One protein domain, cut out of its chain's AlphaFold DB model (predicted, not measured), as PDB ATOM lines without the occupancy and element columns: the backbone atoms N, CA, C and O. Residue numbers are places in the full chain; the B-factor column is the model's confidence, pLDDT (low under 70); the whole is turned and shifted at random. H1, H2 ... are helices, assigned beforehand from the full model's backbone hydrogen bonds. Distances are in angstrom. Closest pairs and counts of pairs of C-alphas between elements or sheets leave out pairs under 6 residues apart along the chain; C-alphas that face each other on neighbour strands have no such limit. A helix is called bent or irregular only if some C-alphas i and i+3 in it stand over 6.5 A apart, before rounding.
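Overview. This is residues 2 to 35 and 55 to 75 of the 127 residues of an uncharacterized protein of Agaricus bisporus var. burnettii (strain JB137-S8 / ATCC MYA-4627 / FGSC 10392) (UniProt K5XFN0). Three helices run in roughly one line of direction, their centres making a triangle: H1 packs on both H2 and H3, which stay apart from each other. H1 and H2 form a helical hairpin. The 55 printed residues include H1, H2 and H3 in chain order, with no named strand; the class is all helix. The whole is compact, with a radius of gyration of the C-alphas of 11.2 A, and flat, spanning 28 by 28 by 14 A.

Arrangement. H1, residues 3 to 10, touches H2, residues 20 to 32, which uses residues 23 to 27 alone; their closest C-alphas, of Phe 5 and Phe 27, are 7.3 A apart. This hairpin has a shallow tilt of 10 degrees, opposite ways. H1 also touches H3, residues 62 to 71, at a shallow tilt of 17 degrees, the same way; their closest C-alphas, of Pro 4 and Tyr 71, are 5.2 A apart. H2 and H3 are apart. Each O i to N i+4 pair is within hydrogen-bond range in H1, 8 of 9 in H2 and 4 of 6 in H3.

Along the chain. H1 begins at C-alpha 3 (33.953, -4.681, 1.947) and is 10.6 A long. H2 is 18.9 A long. H3, 14.4 A long, ends at C-alpha 71 (29.298, -1.295, 8.298); it is irregular, with C-alphas 67 and 70 8.1 A apart.

Size, cuts and confidence. The C-alphas farthest apart, of Pro 15 and Pro 35, are 30.6 A apart. The link from H1 to H2 is short. Residues 36 to 54 are not printed, and C-alphas 35 and 55 are 21.3 A apart across this cut, in the link from H2 to H3. No printed residue has a pLDDT under 70.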
ATOM      1  N   LEU A   2      34.709  -8.812   0.911       86.56
ATOM      2  CA  LEU A   2      35.316  -8.308   2.169       86.56
ATOM      3  C   LEU A   2      35.075  -6.814   2.510       86.56
ATOM      4  O   LEU A   2      35.686  -6.287   3.440       86.56
ATOM      5  N   ALA A   3      34.202  -6.115   1.781       88.12
ATOM      6  CA  ALA A   3      33.953  -4.681   1.947       88.12
ATOM      7  C   ALA A   3      33.631  -4.236   3.394       88.12
ATOM      8  O   ALA A   3      34.320  -3.331   3.872       88.12
ATOM      9  N   PRO A   4      32.686  -4.862   4.132       90.44
ATOM     10  CA  PRO A   4      32.342  -4.426   5.491       90.44
ATOM     11  C   PRO A   4      33.490  -4.593   6.488       90.44
ATOM     12  O   PRO A   4      33.711  -3.726   7.335       90.44
ATOM     13  N   PHE A   5      34.256  -5.679   6.363       90.50
ATOM     14  CA  PHE A   5      35.426  -5.927   7.199       90.50
ATOM     15  C   PHE A   5      36.490  -4.847   6.989       90.50
ATOM     16  O   PHE A   5      36.951  -4.212   7.940       90.50
ATOM     17  N   LEU A   6      36.834  -4.590   5.722       88.88
ATOM     18  CA  LEU A   6      37.816  -3.573   5.367       88.88
ATOM     19  C   LEU A   6      37.357  -2.189   5.823       88.88
ATOM     20  O   LEU A   6      38.136  -1.494   6.467       88.88
ATOM     21  N   ASP A   7      36.106  -1.799   5.558       89.81
ATOM     22  CA  ASP A   7      35.559  -0.497   5.957       89.81
ATOM     23  C   ASP A   7      35.662  -0.237   7.463       89.81
ATOM     24  O   ASP A   7      36.064   0.861   7.856       89.81
ATOM     25  N   ARG A   8      35.410  -1.239   8.313       90.50
ATOM     26  CA  ARG A   8      35.575  -1.101   9.767       90.50
ATOM     27  C   ARG A   8      37.024  -1.068  10.235       90.50
ATOM     28  O   ARG A   8      37.294  -0.430  11.244       90.50
ATOM     29  N   MET A   9      37.972  -1.686   9.537       90.69
ATOM     30  CA  MET A   9      39.392  -1.597   9.919       90.69
ATOM     31  C   MET A   9      40.023  -0.253   9.539       90.69
ATOM     32  O   MET A   9      40.863   0.290  10.254       90.69
ATOM     33  N   VAL A  10      39.605   0.311   8.410       87.88
ATOM     34  CA  VAL A  10      40.238   1.485   7.784       87.88
ATOM     35  C   VAL A  10      39.428   2.771   7.907       87.88
ATOM     36  O   VAL A  10      39.835   3.811   7.383       87.88
ATOM     37  N   THR A  11      38.263   2.723   8.558       88.00
ATOM     38  CA  THR A  11      37.417   3.904   8.732       88.00
ATOM     39  C   THR A  11      38.205   5.047   9.373       88.00
ATOM     40  O   THR A  11      39.126   4.840  10.172       88.00
ATOM     41  N   ARG A  12      37.853   6.275   8.985       83.31
ATOM     42  CA  ARG A  12      38.410   7.504   9.568       83.31
ATOM     43  C   ARG A  12      37.760   7.841  10.907       83.31
ATOM     44  O   ARG A  12      38.335   8.589  11.688       83.31
ATOM     45  N   ASN A  13      36.563   7.309  11.158       86.69
ATOM     46  CA  ASN A  13      35.855   7.499  12.414       86.69
ATOM     47  C   ASN A  13      36.409   6.509  13.452       86.69
ATOM     48  O   ASN A  13      36.021   5.345  13.462       86.69
ATOM     49  N   ILE A  14      37.348   6.973  14.284       87.69
ATOM     50  CA  ILE A  14      38.094   6.145  15.249       87.69
ATOM     51  C   ILE A  14      37.163   5.329  16.170       87.69
ATOM     52  O   ILE A  14      37.373   4.124  16.257       87.69
ATOM     53  N   PRO A  15      36.111   5.908  16.786       89.06
ATOM     54  CA  PRO A  15      35.136   5.146  17.577       89.06
ATOM     55  C   PRO A  15      34.475   3.970  16.853       89.06
ATOM     56  O   PRO A  15      34.051   3.012  17.485       89.06
ATOM     57  N   MET A  16      34.346   4.054  15.528       87.50
ATOM     58  CA  MET A  16      33.707   3.027  14.708       87.50
ATOM     59  C   MET A  16      34.690   1.979  14.182       87.50
ATOM     60  O   MET A  16      34.253   1.049  13.497       87.50
ATOM     61  N   ARG A  17      35.992   2.154  14.441       92.75
ATOM     62  CA  ARG A  17      37.044   1.266  13.964       92.75
ATOM     63  C   ARG A  17      37.120   0.020  14.837       92.75
ATOM     64  O   ARG A  17      37.092   0.116  16.060       92.75
ATOM     65  N   PHE A  18      37.276  -1.139  14.209       93.62
ATOM     66  CA  PHE A  18      37.519  -2.370  14.952       93.62
ATOM     67  C   PHE A  18      38.871  -2.355  15.662       93.62
ATOM     68  O   PHE A  18      39.897  -1.993  15.084       93.62
ATOM     69  N   ASN A  19      38.868  -2.827  16.906       93.44
ATOM     70  CA  ASN A  19      40.083  -3.317  17.546       93.44
ATOM     71  C   ASN A  19      40.494  -4.666  16.918       93.44
ATOM     72  O   ASN A  19      39.650  -5.379  16.384       93.44
ATOM     73  N   ALA A  20      41.763  -5.057  17.039       93.69
ATOM     74  CA  ALA A  20      42.296  -6.315  16.521       93.69
ATOM     75  C   ALA A  20      41.471  -7.540  16.958       93.69
ATOM     76  O   ALA A  20      41.140  -8.384  16.134       93.69
ATOM     77  N   MET A  21      41.063  -7.596  18.231       95.38
ATOM     78  CA  MET A  21      40.218  -8.682  18.743       95.38
ATOM     79  C   MET A  21      38.834  -8.713  18.075       95.38
ATOM     80  O   MET A  21      38.380  -9.771  17.656       95.38
ATOM     81  N   GLN A  22      38.181  -7.555  17.936       93.44
ATOM     82  CA  GLN A  22      36.877  -7.453  17.269       93.44
ATOM     83  C   GLN A  22      36.984  -7.808  15.785       93.44
ATOM     84  O   GLN A  22      36.102  -8.468  15.247       93.44
ATOM     85  N   ALA A  23      38.070  -7.388  15.132       93.94
ATOM     86  CA  ALA A  23      38.343  -7.717  13.744       93.94
ATOM     87  C   ALA A  23      38.499  -9.231  13.559       93.94
ATOM     88  O   ALA A  23      37.900  -9.785  12.644       93.94
ATOM     89  N   LEU A  24      39.235  -9.904  14.448       94.12
ATOM     90  CA  LEU A  24      39.399 -11.355  14.391       94.12
ATOM     91  C   LEU A  24      38.064 -12.087  14.580       94.12
ATOM     92  O   LEU A  24      37.688 -12.887  13.731       94.12
ATOM     93  N   GLN A  25      37.312 -11.747  15.631       93.75
ATOM     94  CA  GLN A  25      36.003 -12.354  15.907       93.75
ATOM     95  C   GLN A  25      35.017 -12.146  14.755       93.75
ATOM     96  O   GLN A  25      34.289 -13.057  14.367       93.75
ATOM     97  N   PHE A  26      35.006 -10.940  14.183       91.69
ATOM     98  CA  PHE A  26      34.202 -10.650  13.007       91.69
ATOM     99  C   PHE A  26      34.644 -11.503  11.820       91.69
ATOM    100  O   PHE A  26      33.801 -12.068  11.134       91.69
ATOM    101  N   PHE A  27      35.952 -11.593  11.569       90.38
ATOM    102  CA  PHE A  27      36.502 -12.326  10.437       90.38
ATOM    103  C   PHE A  27      36.171 -13.816  10.502       90.38
ATOM    104  O   PHE A  27      35.744 -14.371   9.495       90.38
ATOM    105  N   GLU A  28      36.300 -14.441  11.673       91.12
ATOM    106  CA  GLU A  28      35.982 -15.858  11.882       91.12
ATOM    107  C   GLU A  28      34.530 -16.183  11.521       91.12
ATOM    108  O   GLU A  28      34.272 -17.162  10.825       91.12
ATOM    109  N   VAL A  29      33.583 -15.333  11.925       88.88
ATOM    110  CA  VAL A  29      32.165 -15.493  11.569       88.88
ATOM    111  C   VAL A  29      31.932 -15.165  10.094       88.88
ATOM    112  O   VAL A  29      31.199 -15.860   9.397       88.88
ATOM    113  N   PHE A  30      32.567 -14.104   9.602       86.25
ATOM    114  CA  PHE A  30      32.356 -13.586   8.258       86.25
ATOM    115  C   PHE A  30      32.866 -14.537   7.171       86.25
ATOM    116  O   PHE A  30      32.212 -14.679   6.143       86.25
ATOM    117  N   VAL A  31      34.008 -15.200   7.383       84.31
ATOM    118  CA  VAL A  31      34.618 -16.107   6.397       84.31
ATOM    119  C   VAL A  31      33.741 -17.321   6.099       84.31
ATOM    120  O   VAL A  31      33.731 -17.778   4.959       84.31
ATOM    121  N   VAL A  32      32.981 -17.806   7.085       83.50
ATOM    122  CA  VAL A  32      32.071 -18.954   6.926       83.50
ATOM    123  C   VAL A  32      30.942 -18.639   5.940       83.50
ATOM    124  O   VAL A  32      30.514 -19.514   5.190       83.50
ATOM    125  N   ASP A  33      30.506 -17.379   5.892       79.12
ATOM    126  CA  ASP A  33      29.459 -16.903   4.984       79.12
ATOM    127  C   ASP A  33      29.974 -16.656   3.546       79.12
ATOM    128  O   ASP A  33      29.176 -16.373   2.646       79.12
ATOM    129  N   ILE A  34      31.290 -16.728   3.295       80.56
ATOM    130  CA  ILE A  34      31.868 -16.486   1.966       80.56
ATOM    131  C   ILE A  34      31.881 -17.796   1.162       80.56
ATOM    132  O   ILE A  34      32.494 -18.775   1.587       80.56
ATOM    133  N   PRO A  35      31.286 -17.834  -0.045       80.00
ATOM    134  CA  PRO A  35      31.369 -19.013  -0.898       80.00
ATOM    135  C   PRO A  35      32.819 -19.251  -1.332       80.00
ATOM    136  O   PRO A  35      33.452 -18.335  -1.855       80.00
ATOM    137  N   ASP A  55      34.850   2.457  -4.992       80.25
ATOM    138  CA  ASP A  55      33.692   1.942  -4.255       80.25
ATOM    139  C   ASP A  55      33.854   0.438  -4.027       80.25
ATOM    140  O   ASP A  55      33.570  -0.401  -4.874       80.25
ATOM    141  N   ARG A  56      34.302   0.078  -2.823       82.19
ATOM    142  CA  ARG A  56      34.512  -1.322  -2.418       82.19
ATOM    143  C   ARG A  56      33.222  -2.146  -2.359       82.19
ATOM    144  O   ARG A  56      33.298  -3.367  -2.220       82.19
ATOM    145  N   TRP A  57      32.065  -1.494  -2.428       87.38
ATOM    146  CA  TRP A  57      30.753  -2.134  -2.433       87.38
ATOM    147  C   TRP A  57      30.207  -2.363  -3.846       87.38
ATOM    148  O   TRP A  57      29.174  -3.016  -3.997       87.38
ATOM    149  N   GLU A  58      30.895  -1.858  -4.870       85.56
ATOM    150  CA  GLU A  58      30.504  -2.012  -6.264       85.56
ATOM    151  C   GLU A  58      30.505  -3.492  -6.682       85.56
ATOM    152  O   GLU A  58      31.399  -4.266  -6.334       85.56
ATOM    153  N   GLY A  59      29.459  -3.908  -7.402       83.25
ATOM    154  CA  GLY A  59      29.317  -5.280  -7.900       83.25
ATOM    155  C   GLY A  59      28.981  -6.338  -6.841       83.25
ATOM    156  O   GLY A  59      28.963  -7.527  -7.162       83.25
ATOM    157  N   LEU A  60      28.708  -5.954  -5.586       87.12
ATOM    158  CA  LEU A  60      28.272  -6.901  -4.557       87.12
ATOM    159  C   LEU A  60      26.773  -7.234  -4.676       87.12
ATOM    160  O   LEU A  60      25.981  -6.379  -5.076       87.12
ATOM    161  N   PRO A  61      26.350  -8.455  -4.285       89.25
ATOM    162  CA  PRO A  61      24.938  -8.825  -4.278       89.25
ATOM    163  C   PRO A  61      24.104  -7.874  -3.401       89.25
ATOM    164  O   PRO A  61      24.527  -7.561  -2.285       89.25
ATOM    165  N   PRO A  62      22.905  -7.451  -3.837       89.56
ATOM    166  CA  PRO A  62      22.092  -6.482  -3.098       89.56
ATOM    167  C   PRO A  62      21.698  -6.978  -1.698       89.56
ATOM    168  O   PRO A  62      21.712  -6.199  -0.746       89.56
ATOM    169  N   ASP A  63      21.441  -8.278  -1.538       90.12
ATOM    170  CA  ASP A  63      21.127  -8.883  -0.235       90.12
ATOM    171  C   ASP A  63      22.310  -8.804   0.737       90.12
ATOM    172  O   ASP A  63      22.140  -8.552   1.931       90.12
ATOM    173  N   PHE A  64      23.531  -8.961   0.214       88.69
ATOM    174  CA  PHE A  64      24.754  -8.797   0.990       88.69
ATOM    175  C   PHE A  64      24.930  -7.339   1.422       88.69
ATOM    176  O   PHE A  64      25.239  -7.080   2.584       88.69
ATOM    177  N   ILE A  65      24.704  -6.387   0.510       90.62
ATOM    178  CA  ILE A  65      24.797  -4.955   0.819       90.62
ATOM    179  C   ILE A  65      23.815  -4.604   1.935       90.62
ATOM    180  O   ILE A  65      24.219  -4.014   2.929       90.62
ATOM    181  N   LYS A  66      22.559  -5.046   1.822       91.38
ATOM    182  CA  LYS A  66      21.522  -4.793   2.825       91.38
ATOM    183  C   LYS A  66      21.855  -5.396   4.193       91.38
ATOM    184  O   LYS A  66      21.598  -4.764   5.211       91.38
ATOM    185  N   LYS A  67      22.449  -6.597   4.239       90.38
ATOM    186  CA  LYS A  67      22.874  -7.246   5.497       90.38
ATOM    187  C   LYS A  67      23.956  -6.444   6.229       90.38
ATOM    188  O   LYS A  67      24.001  -6.465   7.456       90.38
ATOM    189  N   TRP A  68      24.829  -5.767   5.489       89.75
ATOM    190  CA  TRP A  68      26.032  -5.141   6.039       89.75
ATOM    191  C   TRP A  68      26.077  -3.618   5.876       89.75
ATOM    192  O   TRP A  68      27.119  -3.019   6.133       89.75
ATOM    193  N   GLU A  69      24.977  -2.976   5.489       89.69
ATOM    194  CA  GLU A  69      24.920  -1.540   5.184       89.69
ATOM    195  C   GLU A  69      25.438  -0.670   6.341       89.69
ATOM    196  O   GLU A  69      26.212   0.261   6.122       89.69
ATOM    197  N   ASP A  70      25.134  -1.056   7.582       89.38
ATOM    198  CA  ASP A  70      25.587  -0.373   8.802       89.38
ATOM    199  C   ASP A  70      27.114  -0.340   8.965       89.38
ATOM    200  O   ASP A  70      27.657   0.428   9.761       89.38
ATOM    201  N   TYR A  71      27.840  -1.204   8.256       88.31
ATOM    202  CA  TYR A  71      29.298  -1.295   8.298       88.31
ATOM    203  C   TYR A  71      29.973  -0.389   7.271       88.31
ATOM    204  O   TYR A  71      31.199  -0.264   7.291       88.31
ATOM    205  N   ARG A  72      29.195   0.261   6.402       86.81
ATOM    206  CA  ARG A  72      29.715   1.143   5.366       86.81
ATOM    207  C   ARG A  72      30.394   2.358   5.987       86.81
ATOM    208  O   ARG A  72      29.902   2.981   6.930       86.81
ATOM    209  N   LYS A  73      31.563   2.711   5.451       84.38
ATOM    210  CA  LYS A  73      32.296   3.908   5.881       84.38
ATOM    211  C   LYS A  73      31.409   5.153   5.697       84.38
ATOM    212  O   LYS A  73      30.823   5.317   4.626       84.38
ATOM    213  N   PRO A  74      31.351   6.069   6.685       82.56
ATOM    214  CA  PRO A  74      30.598   7.306   6.532       82.56
ATOM    215  C   PRO A  74      31.151   8.137   5.364       82.56
ATOM    216  O   PRO A  74      32.367   8.109   5.110       82.56
ATOM    217  N   PRO A  75      30.292   8.900   4.666       80.88
ATOM    218  CA  PRO A  75      30.722   9.722   3.550       80.88
ATOM    219  C   PRO A  75      31.778  10.732   3.998       80.88
ATOM    220  O   PRO A  75      31.809  11.209   5.136       80.88
TER     221      PRO A  75